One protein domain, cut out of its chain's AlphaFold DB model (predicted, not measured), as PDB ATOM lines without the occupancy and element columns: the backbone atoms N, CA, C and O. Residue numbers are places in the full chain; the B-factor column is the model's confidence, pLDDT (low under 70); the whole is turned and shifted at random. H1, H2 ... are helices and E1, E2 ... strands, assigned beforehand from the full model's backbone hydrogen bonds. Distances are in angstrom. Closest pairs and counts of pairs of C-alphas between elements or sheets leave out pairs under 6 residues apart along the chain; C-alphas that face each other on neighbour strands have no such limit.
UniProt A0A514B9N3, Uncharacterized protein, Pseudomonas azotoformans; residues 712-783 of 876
ATOM      1  N   LYS A 712      19.469  24.729  -5.633       77.19
ATOM      2  CA  LYS A 712      20.095  25.078  -4.359       77.19
ATOM      3  C   LYS A 712      19.092  25.316  -3.234       77.19
ATOM      4  O   LYS A 712      19.400  25.028  -2.083       77.19
ATOM      5  N   ALA A 713      17.901  25.820  -3.555       73.81
ATOM      6  CA  ALA A 713      16.845  26.035  -2.575       73.81
ATOM      7  C   ALA A 713      16.151  24.732  -2.138       73.81
ATOM      8  O   ALA A 713      15.452  24.748  -1.129       73.81
ATOM      9  N   ASP A 714      16.341  23.626  -2.868       82.69
ATOM     10  CA  ASP A 714      15.788  22.299  -2.559       82.69
ATOM     11  C   ASP A 714      16.867  21.266  -2.173       82.69
ATOM     12  O   ASP A 714      16.534  20.126  -1.850       82.69
ATOM     13  N   LEU A 715      18.155  21.636  -2.164       85.12
ATOM     14  CA  LEU A 715      19.223  20.769  -1.656       85.12
ATOM     15  C   LEU A 715      19.082  20.594  -0.136       85.12
ATOM     16  O   LEU A 715      19.194  21.539   0.643       85.12
ATOM     17  N   GLY A 716      18.844  19.356   0.281       87.44
ATOM     18  CA  GLY A 716      18.887  18.894   1.661       87.44
ATOM     19  C   GLY A 716      20.261  18.317   2.035       87.44
ATOM     20  O   GLY A 716      21.285  18.738   1.494       87.44
ATOM     21  N   PRO A 717      20.327  17.369   2.990       88.81
ATOM     22  CA  PRO A 717      21.599  16.832   3.465       88.81
ATOM     23  C   PRO A 717      22.355  16.073   2.368       88.81
ATOM     24  O   PRO A 717      21.753  15.386   1.539       88.81
ATOM     25  N   GLU A 718      23.685  16.157   2.413       92.00
ATOM     26  CA  GLU A 718      24.577  15.280   1.653       92.00
ATOM     27  C   GLU A 718      24.386  13.833   2.122       92.00
ATOM     28  O   GLU A 718      24.421  13.543   3.320       92.00
ATOM     29  N   ILE A 719      24.166  12.933   1.170       85.81
ATOM     30  CA  ILE A 719      23.927  11.504   1.411       85.81
ATOM     31  C   ILE A 719      24.961  10.607   0.722       85.81
ATOM     32  O   ILE A 719      24.966   9.401   0.951       85.81
ATOM     33  N   GLY A 720      25.843  11.176  -0.102       80.19
ATOM     34  CA  GLY A 720      26.935  10.445  -0.737       80.19
ATOM     35  C   GLY A 720      27.898  11.369  -1.472       80.19
ATOM     36  O   GLY A 720      27.517  12.438  -1.941       80.19
ATOM     37  N   ARG A 721      29.160  10.954  -1.591       80.38
ATOM     38  CA  ARG A 721      30.209  11.697  -2.297       80.38
ATOM     39  C   ARG A 721      31.142  10.728  -3.005       80.38
ATOM     40  O   ARG A 721      31.641   9.792  -2.382       80.38
ATOM     41  N   GLY A 722      31.391  10.973  -4.287       68.94
ATOM     42  CA  GLY A 722      32.281  10.169  -5.123       68.94
ATOM     43  C   GLY A 722      33.186  11.031  -6.003       68.94
ATOM     44  O   GLY A 722      33.178  12.256  -5.910       68.94
ATOM     45  N   GLY A 723      33.973  10.383  -6.869       62.53
ATOM     46  CA  GLY A 723      34.850  11.073  -7.827       62.53
ATOM     47  C   GLY A 723      34.100  11.851  -8.914       62.53
ATOM     48  O   GLY A 723      34.659  12.773  -9.493       62.53
ATOM     49  N   GLU A 724      32.832  11.513  -9.154       65.38
ATOM     50  CA  GLU A 724      31.989  12.117 -10.195       65.38
ATOM     51  C   GLU A 724      31.058  13.220  -9.681       65.38
ATOM     52  O   GLU A 724      30.355  13.843 -10.473       65.38
ATOM     53  N   GLY A 725      31.000  13.449  -8.366       81.00
ATOM     54  CA  GLY A 725      30.091  14.438  -7.800       81.00
ATOM     55  C   GLY A 725      29.642  14.162  -6.371       81.00
ATOM     56  O   GLY A 725      30.069  13.202  -5.716       81.00
ATOM     57  N   VAL A 726      28.757  15.030  -5.888       87.56
ATOM     58  CA  VAL A 726      28.155  14.961  -4.549       87.56
ATOM     59  C   VAL A 726      26.658  14.716  -4.685       87.56
ATOM     60  O   VAL A 726      26.000  15.341  -5.512       87.56
ATOM     61  N   VAL A 727      26.106  13.809  -3.886       90.19
ATOM     62  CA  VAL A 727      24.683  13.464  -3.893       90.19
ATOM     63  C   VAL A 727      24.007  14.054  -2.662       90.19
ATOM     64  O   VAL A 727      24.391  13.763  -1.528       90.19
ATOM     65  N   TYR A 728      22.959  14.840  -2.886       93.19
ATOM     66  CA  TYR A 728      22.125  15.453  -1.855       93.19
ATOM     67  C   TYR A 728      20.710  14.876  -1.909       93.19
ATOM     68  O   TYR A 728      20.189  14.603  -2.989       93.19
ATOM     69  N   ALA A 729      20.050  14.715  -0.766       90.06
ATOM     70  CA  ALA A 729      18.602  14.500  -0.751       90.06
ATOM     71  C   ALA A 729      17.868  15.813  -1.073       90.06
ATOM     72  O   ALA A 729      18.377  16.878  -0.742       90.06
ATOM     73  N   SER A 730      16.674  15.764  -1.668       89.00
ATOM     74  CA  SER A 730      15.789  16.938  -1.695       89.00
ATOM     75  C   SER A 730      15.267  17.261  -0.291       89.00
ATOM     76  O   SER A 730      15.185  16.367   0.562       89.00
ATOM     77  N   LEU A 731      14.863  18.509  -0.036       81.62
ATOM     78  CA  LEU A 731      14.300  18.906   1.264       81.62
ATOM     79  C   LEU A 731      13.016  18.144   1.608       81.62
ATOM     80  O   LEU A 731      12.765  17.846   2.775       81.62
ATOM     81  N   ASP A 732      12.216  17.790   0.600       80.00
ATOM     82  CA  ASP A 732      11.017  16.967   0.785       80.00
ATOM     83  C   ASP A 732      11.312  15.461   0.931       80.00
ATOM     84  O   ASP A 732      10.396  14.669   1.166       80.00
ATOM     85  N   GLY A 733      12.580  15.062   0.783       81.38
ATOM     86  CA  GLY A 733      13.066  13.693   0.914       81.38
ATOM     87  C   GLY A 733      12.659  12.742  -0.213       81.38
ATOM     88  O   GLY A 733      13.007  11.564  -0.136       81.38
ATOM     89  N   LYS A 734      11.943  13.207  -1.247       84.88
ATOM     90  CA  LYS A 734      11.395  12.357  -2.323       84.88
ATOM     91  C   LYS A 734      12.334  12.176  -3.511       84.88
ATOM     92  O   LYS A 734      12.175  11.222  -4.274       84.88
ATOM     93  N   SER A 735      13.287  13.084  -3.682       91.50
ATOM     94  CA  SER A 735      14.255  13.080  -4.779       91.50
ATOM     95  C   SER A 735      15.676  13.126  -4.231       91.50
ATOM     96  O   SER A 735      15.903  13.380  -3.045       91.50
ATOM     97  N   VAL A 736      16.640  12.877  -5.105       93.38
ATOM     98  CA  VAL A 736      18.056  13.118  -4.849       93.38
ATOM     99  C   VAL A 736      18.657  13.893  -6.019       93.38
ATOM    100  O   VAL A 736      18.214  13.759  -7.162       93.38
ATOM    101  N   TYR A 737      19.649  14.718  -5.713       93.62
ATOM    102  CA  TYR A 737      20.383  15.559  -6.647       93.62
ATOM    103  C   TYR A 737      21.842  15.107  -6.674       93.62
ATOM    104  O   TYR A 737      22.528  15.231  -5.663       93.62
ATOM    105  N   LYS A 738      22.321  14.597  -7.812       93.12
ATOM    106  CA  LYS A 738      23.754  14.363  -8.067       93.12
ATOM    107  C   LYS A 738      24.324  15.648  -8.676       93.12
ATOM    108  O   LYS A 738      24.036  15.948  -9.831       93.12
ATOM    109  N   ASP A 739      25.053  16.427  -7.883       92.38
ATOM    110  CA  ASP A 739      25.807  17.611  -8.313       92.38
ATOM    111  C   ASP A 739      27.103  17.160  -8.986       92.38
ATOM    112  O   ASP A 739      27.998  16.615  -8.333       92.38
ATOM    113  N   LEU A 740      27.175  17.372 -10.300       86.81
ATOM    114  CA  LEU A 740      28.316  17.029 -11.151       86.81
ATOM    115  C   LEU A 740      29.328  18.185 -11.244       86.81
ATOM    116  O   LEU A 740      30.334  18.078 -11.945       86.81
ATOM    117  N   GLY A 741      29.073  19.291 -10.541       85.12
ATOM    118  CA  GLY A 741      29.948  20.450 -10.467       85.12
ATOM    119  C   GLY A 741      29.690  21.514 -11.542       85.12
ATOM    120  O   GLY A 741      28.655  21.512 -12.220       85.12
ATOM    121  N   PRO A 742      30.632  22.468 -11.681       84.25
ATOM    122  CA  PRO A 742      30.487  23.609 -12.575       84.25
ATOM    123  C   PRO A 742      30.347  23.201 -14.043       84.25
ATOM    124  O   PRO A 742      31.049  22.319 -14.537       84.25
ATOM    125  N   THR A 743      29.491  23.907 -14.773       78.56
ATOM    126  CA  THR A 743      29.218  23.677 -16.193       78.56
ATOM    127  C   THR A 743      29.111  24.993 -16.957       78.56
ATOM    128  O   THR A 743      28.796  26.040 -16.397       78.56
ATOM    129  N   ARG A 744      29.376  24.939 -18.265       59.69
ATOM    130  CA  ARG A 744      29.130  26.059 -19.191       59.69
ATOM    131  C   ARG A 744      27.744  26.012 -19.824       59.69
ATOM    132  O   ARG A 744      27.368  26.953 -20.516       59.69
ATOM    133  N   LEU A 745      27.016  24.914 -19.624       56.19
ATOM    134  CA  LEU A 745      25.631  24.813 -20.054       56.19
ATOM    135  C   LEU A 745      24.818  25.869 -19.302       56.19
ATOM    136  O   LEU A 745      24.996  26.045 -18.099       56.19
ATOM    137  N   THR A 746      23.955  26.582 -20.017       56.28
ATOM    138  CA  THR A 746      22.999  27.545 -19.445       56.28
ATOM    139  C   THR A 746      21.588  26.965 -19.352       56.28
ATOM    140  O   THR A 746      20.749  27.510 -18.644       56.28
ATOM    141  N   THR A 747      21.336  25.845 -20.035       56.53
ATOM    142  CA  THR A 747      20.085  25.082 -20.016       56.53
ATOM    143  C   THR A 747      20.381  23.586 -20.137       56.53
ATOM    144  O   THR A 747      21.411  23.194 -20.689       56.53
ATOM    145  N   ALA A 748      19.487  22.755 -19.598       53.84
ATOM    146  CA  ALA A 748      19.522  21.304 -19.781       53.84
ATOM    147  C   ALA A 748      18.884  20.866 -21.112       53.84
ATOM    148  O   ALA A 748      19.052  19.721 -21.526       53.84
ATOM    149  N   GLU A 749      18.157  21.765 -21.785       49.09
ATOM    150  CA  GLU A 749      17.507  21.477 -23.063       49.09
ATOM    151  C   GLU A 749      18.541  21.086 -24.129       49.09
ATOM    152  O   GLU A 749      19.527  21.786 -24.356       49.09
ATOM    153  N   GLY A 750      18.325  19.932 -24.767       42.47
ATOM    154  CA  GLY A 750      19.222  19.382 -25.786       42.47
ATOM    155  C   GLY A 750      20.484  18.695 -25.248       42.47
ATOM    156  O   GLY A 750      21.210  18.085 -26.032       42.47
ATOM    157  N   HIS A 751      20.749  18.730 -23.935       61.53
ATOM    158  CA  HIS A 751      21.867  17.999 -23.335       61.53
ATOM    159  C   HIS A 751      21.457  16.561 -22.998       61.53
ATOM    160  O   HIS A 751      20.588  16.330 -22.156       61.53
ATOM    161  N   ILE A 752      22.114  15.583 -23.625       66.31
ATOM    162  CA  ILE A 752      21.887  14.161 -23.347       66.31
ATOM    163  C   ILE A 752      22.930  13.675 -22.345       66.31
ATOM    164  O   ILE A 752      24.136  13.821 -22.544       66.31
ATOM    165  N   ASP A 753      22.450  13.064 -21.267       84.56
ATOM    166  CA  ASP A 753      23.276  12.387 -20.279       84.56
ATOM    167  C   ASP A 753      22.934  10.894 -20.268       84.56
ATOM    168  O   ASP A 753      21.777  10.517 -20.066       84.56
ATOM    169  N   MET A 754      23.928  10.042 -20.535       79.81
ATOM    170  CA  MET A 754      23.702   8.606 -20.716       79.81
ATOM    171  C   MET A 754      23.213   7.934 -19.427       79.81
ATOM    172  O   MET A 754      22.388   7.019 -19.490       79.81
ATOM    173  N   GLN A 755      23.617   8.445 -18.261       87.00
ATOM    174  CA  GLN A 755      23.112   7.964 -16.978       87.00
ATOM    175  C   GLN A 755      21.608   8.234 -16.849       87.00
ATOM    176  O   GLN A 755      20.841   7.351 -16.466       87.00
ATOM    177  N   VAL A 756      21.157   9.434 -17.232       88.25
ATOM    178  CA  VAL A 756      19.729   9.797 -17.230       88.25
ATOM    179  C   VAL A 756      18.933   8.950 -18.220       88.25
ATOM    180  O   VAL A 756      17.850   8.465 -17.881       88.25
ATOM    181  N   VAL A 757      19.473   8.724 -19.420       84.69
ATOM    182  CA  VAL A 757      18.844   7.868 -20.439       84.69
ATOM    183  C   VAL A 757      18.652   6.448 -19.910       84.69
ATOM    184  O   VAL A 757      17.540   5.922 -19.963       84.69
ATOM    185  N   ASN A 758      19.694   5.838 -19.345       90.75
ATOM    186  CA  ASN A 758      19.626   4.470 -18.835       90.75
ATOM    187  C   ASN A 758      18.738   4.340 -17.593       90.75
ATOM    188  O   ASN A 758      17.974   3.379 -17.492       90.75
ATOM    189  N   LEU A 759      18.770   5.317 -16.679       91.06
ATOM    190  CA  LEU A 759      17.866   5.363 -15.526       91.06
ATOM    191  C   LEU A 759      16.401   5.451 -15.966       91.06
ATOM    192  O   LEU A 759      15.572   4.694 -15.462       91.06
ATOM    193  N   ASN A 760      16.079   6.300 -16.945       89.00
ATOM    194  CA  ASN A 760      14.724   6.392 -17.496       89.00
ATOM    195  C   ASN A 760      14.327   5.127 -18.277       89.00
ATOM    196  O   ASN A 760      13.202   4.650 -18.144       89.00
ATOM    197  N   LYS A 761      15.254   4.504 -19.016       89.44
ATOM    198  CA  LYS A 761      15.022   3.214 -19.695       89.44
ATOM    199  C   LYS A 761      14.728   2.095 -18.684       89.44
ATOM    200  O   LYS A 761      13.848   1.251 -18.907       89.44
ATOM    201  N   TYR A 762      15.416   2.100 -17.539       92.75
ATOM    202  CA  TYR A 762      15.236   1.112 -16.478       92.75
ATOM    203  C   TYR A 762      13.964   1.342 -15.651       92.75
ATOM    204  O   TYR A 762      13.120   0.445 -15.570       92.75
ATOM    205  N   TYR A 763      13.780   2.539 -15.099       90.69
ATOM    206  CA  TYR A 763      12.714   2.855 -14.140       90.69
ATOM    207  C   TYR A 763      11.448   3.473 -14.753       90.69
ATOM    208  O   TYR A 763      10.415   3.532 -14.083       90.69
ATOM    209  N   GLY A 764      11.501   3.877 -16.023       84.88
ATOM    210  CA  GLY A 764      10.426   4.560 -16.744       84.88
ATOM    211  C   GLY A 764      10.697   6.055 -16.930       84.88
ATOM    212  O   GLY A 764      11.438   6.667 -16.160       84.88
ATOM    213  N   ASP A 765      10.082   6.641 -17.962       77.06
ATOM    214  CA  ASP A 765      10.270   8.056 -18.310       77.06
ATOM    215  C   ASP A 765       9.951   8.979 -17.124       77.06
ATOM    216  O   ASP A 765       8.926   8.815 -16.452       77.06
ATOM    217  N   GLY A 766      10.814   9.973 -16.893       76.81
ATOM    218  CA  GLY A 766      10.670  10.935 -15.796       76.81
ATOM    219  C   GLY A 766      11.136  10.410 -14.432       76.81
ATOM    220  O   GLY A 766      10.756  10.960 -13.394       76.81
ATOM    221  N   PHE A 767      11.927   9.333 -14.403       87.88
ATOM    222  CA  PHE A 767      12.622   8.895 -13.194       87.88
ATOM    223  C   PHE A 767      13.818   9.797 -12.868       87.88
ATOM    224  O   PHE A 767      14.034  10.112 -11.694       87.88
ATOM    225  N   ALA A 768      14.565  10.211 -13.894       90.19
ATOM    226  CA  ALA A 768      15.705  11.110 -13.802       90.19
ATOM    227  C   ALA A 768      15.657  12.208 -14.880       90.19
ATOM    228  O   ALA A 768      15.150  11.991 -15.982       90.19
ATOM    229  N   GLU A 769      16.225  13.371 -14.576       86.88
ATOM    230  CA  GLU A 769      16.370  14.503 -15.495       86.88
ATOM    231  C   GLU A 769      17.678  15.263 -15.239       86.88
ATOM    232  O   GLU A 769      18.186  15.306 -14.116       86.88
ATOM    233  N   VAL A 770      18.223  15.874 -16.293       86.44
ATOM    234  CA  VAL A 770      19.348  16.807 -16.173       86.44
ATOM    235  C   VAL A 770      18.794  18.180 -15.827       86.44
ATOM    236  O   VAL A 770      17.815  18.625 -16.421       86.44
ATOM    237  N   MET A 771      19.446  18.875 -14.905       82.31
ATOM    238  CA  MET A 771      19.130  20.257 -14.574       82.31
ATOM    239  C   MET A 771      20.391  21.103 -14.593       82.31
ATOM    240  O   MET A 771      21.447  20.680 -14.123       82.31
ATOM    241  N   ILE A 772      20.262  22.315 -15.115       79.50
ATOM    242  CA  ILE A 772      21.308  23.328 -15.077       79.50
ATOM    243  C   ILE A 772      20.798  24.476 -14.223       79.50
ATOM    244  O   ILE A 772      19.750  25.044 -14.527       79.50
ATOM    245  N   ASP A 773      21.530  24.806 -13.166       80.25
ATOM    246  CA  ASP A 773      21.177  25.913 -12.279       80.25
ATOM    247  C   ASP A 773      22.430  26.553 -11.685       80.25
ATOM    248  O   ASP A 773      23.382  25.857 -11.339       80.25
ATOM    249  N   GLU A 774      22.441  27.884 -11.605       76.75
ATOM    250  CA  GLU A 774      23.563  28.696 -11.094       76.75
ATOM    251  C   GLU A 774      24.958  28.296 -11.640       76.75
ATOM    252  O   GLU A 774      25.967  28.396 -10.946       76.75
ATOM    253  N   GLY A 775      25.040  27.842 -12.898       75.81
ATOM    254  CA  GLY A 775      26.303  27.418 -13.519       75.81
ATOM    255  C   GLY A 775      26.812  26.050 -13.053       75.81
ATOM    256  O   GLY A 775      27.984  25.738 -13.258       75.81
ATOM    257  N   HIS A 776      25.954  25.233 -12.441       84.81
ATOM    258  CA  HIS A 776      26.216  23.845 -12.064       84.81
ATOM    259  C   HIS A 776      25.315  22.883 -12.839       84.81
ATOM    260  O   HIS A 776      24.185  23.217 -13.207       84.81
ATOM    261  N   LYS A 777      25.827  21.675 -13.091       88.94
ATOM    262  CA  LYS A 777      25.063  20.577 -13.688       88.94
ATOM    263  C   LYS A 777      24.626  19.614 -12.592       88.94
ATOM    264  O   LYS A 777      25.456  19.081 -11.861       88.94
ATOM    265  N   TYR A 778      23.333  19.328 -12.553       91.00
ATOM    266  CA  TYR A 778      22.736  18.360 -11.647       91.00
ATOM    267  C   TYR A 778      22.032  17.255 -12.431       91.00
ATOM    268  O   TYR A 778      21.481  17.494 -13.506       91.00
ATOM    269  N   ILE A 779      21.988  16.059 -11.857       92.38
ATOM    270  CA  ILE A 779      20.993  15.048 -12.210       92.38
ATOM    271  C   ILE A 779      20.013  14.952 -11.046       92.38
ATOM    272  O   ILE A 779      20.399  14.573  -9.938       92.38
ATOM    273  N   LYS A 780      18.747  15.289 -11.294       92.81
ATOM    274  CA  LYS A 780      17.658  15.015 -10.355       92.81
ATOM    275  C   LYS A 780      17.109  13.635 -10.647       92.81
ATOM    276  O   LYS A 780      16.797  13.331 -11.792       92.81
ATOM    277  N   MET A 781      16.943  12.817  -9.621       93.38
ATOM    278  CA  MET A 781      16.323  11.502  -9.755       93.38
ATOM    279  C   MET A 781      15.416  11.210  -8.562       93.38
ATOM    280  O   MET A 781      15.587  11.776  -7.479       93.38
ATOM    281  N   ARG A 782      14.428  10.331  -8.744       90.06
ATOM    282  CA  ARG A 782      13.598   9.876  -7.620       90.06
ATOM    283  C   ARG A 782      14.454   9.116  -6.614       90.06
ATOM    284  O   ARG A 782      15.336   8.344  -6.986       90.06
ATOM    285  N   ARG A 783      14.172   9.316  -5.328       90.00
ATOM    286  CA  ARG A 783      14.886   8.615  -4.263       90.00
ATOM    287  C   ARG A 783      14.510   7.135  -4.267       90.00
ATOM    288  O   ARG A 783      13.331   6.792  -4.225       90.00
TER     289      ARG A 783
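AT A GLANCE: This is residues 712 to 783 of the 876 residues of an uncharacterized protein of Pseudomonas azotoformans (UniProt A0A514B9N3). One strongly twisted sheet of five strands makes the body, with a single helix, H1, packed along edge strand E4 over one face; at the other edge, E1 bends sharply and H1 does not cover it. E5 and E3 run through the middle, and H1 and E1 lie at opposite ends of the domain. The printed part has 72 residues, with five named strands and one named helix in the order E1, E2, E3, H1, E4, E5; the sheet runs E1, E2, E3, E5, E4, all antiparallel, and the class is mixed, helices and strands. The whole is compact, with a radius of gyration of the C-alphas of 11.6 A, and rounded, spanning 29 by 27 by 23 A.

IN THESE COORDINATES: Find C-alpha 735 at (14.255, 13.080, -4.779); from there E3, residues 735 to 742, runs 20.9 A. Beside it look for E5, residues 776 to 782, 19.3 A long and ending at C-alpha 782, (13.598, 9.876, -7.620). E4 is residues 768 to 773, 15.9 A, and E2 is residues 725 to 730, 15.8 A. E1, residues 715 to 722, begins at C-alpha 715, (19.223, 20.769, -1.656), and measures 17.2 A; it bends by 68 degrees at residue 719. H1 is residues 754 to 763, 14.0 A.

HOW THE PARTS SIT: Start at inner strands E3 and E5, antiparallel at 163 degrees, where N 738 and O 779 are 2.9 A apart, within hydrogen-bond range. On the other side of E5 is edge strand E4, at 151 degrees, with N 771 and O 778 at 2.8 A; E4 and E5 form a hairpin. E2 and E3 form a hairpin at 146 degrees, with N 728 and O 737 at 2.8 A. E1 and E2 form another at 150 degrees, with N 716 and O 729 at 2.7 A. E1, E2 and E3 are a meander, each strand the antiparallel neighbour of the one before. H1 is on the sheet at a height of 7.3 A, over E4 and along the strands, at 15 degrees to E4 on the local plane; their closest C-alphas, of Val 756 and Ala 768, are 5.4 A apart. This gives two layers, a helix on one face of a sheet. E3, H1 and E4 are a split strand-helix-strand unit, two strands running the same way with E5 between them, and its crossover is right-handed. E1 is apart from E4 and E5. In H1 every O i to N i+4 pair is within hydrogen-bond range.

THE WHOLE: The two C-alphas farthest apart, of Pro 717 and Gly 750, are 29.5 A apart. The printed part has no cut. The link from E3 to H1, 11 residues, is long; the other links are tight. The mean pLDDT of the printed part is 81.5, with residues 722 to 724 and 744 to 752 under 70.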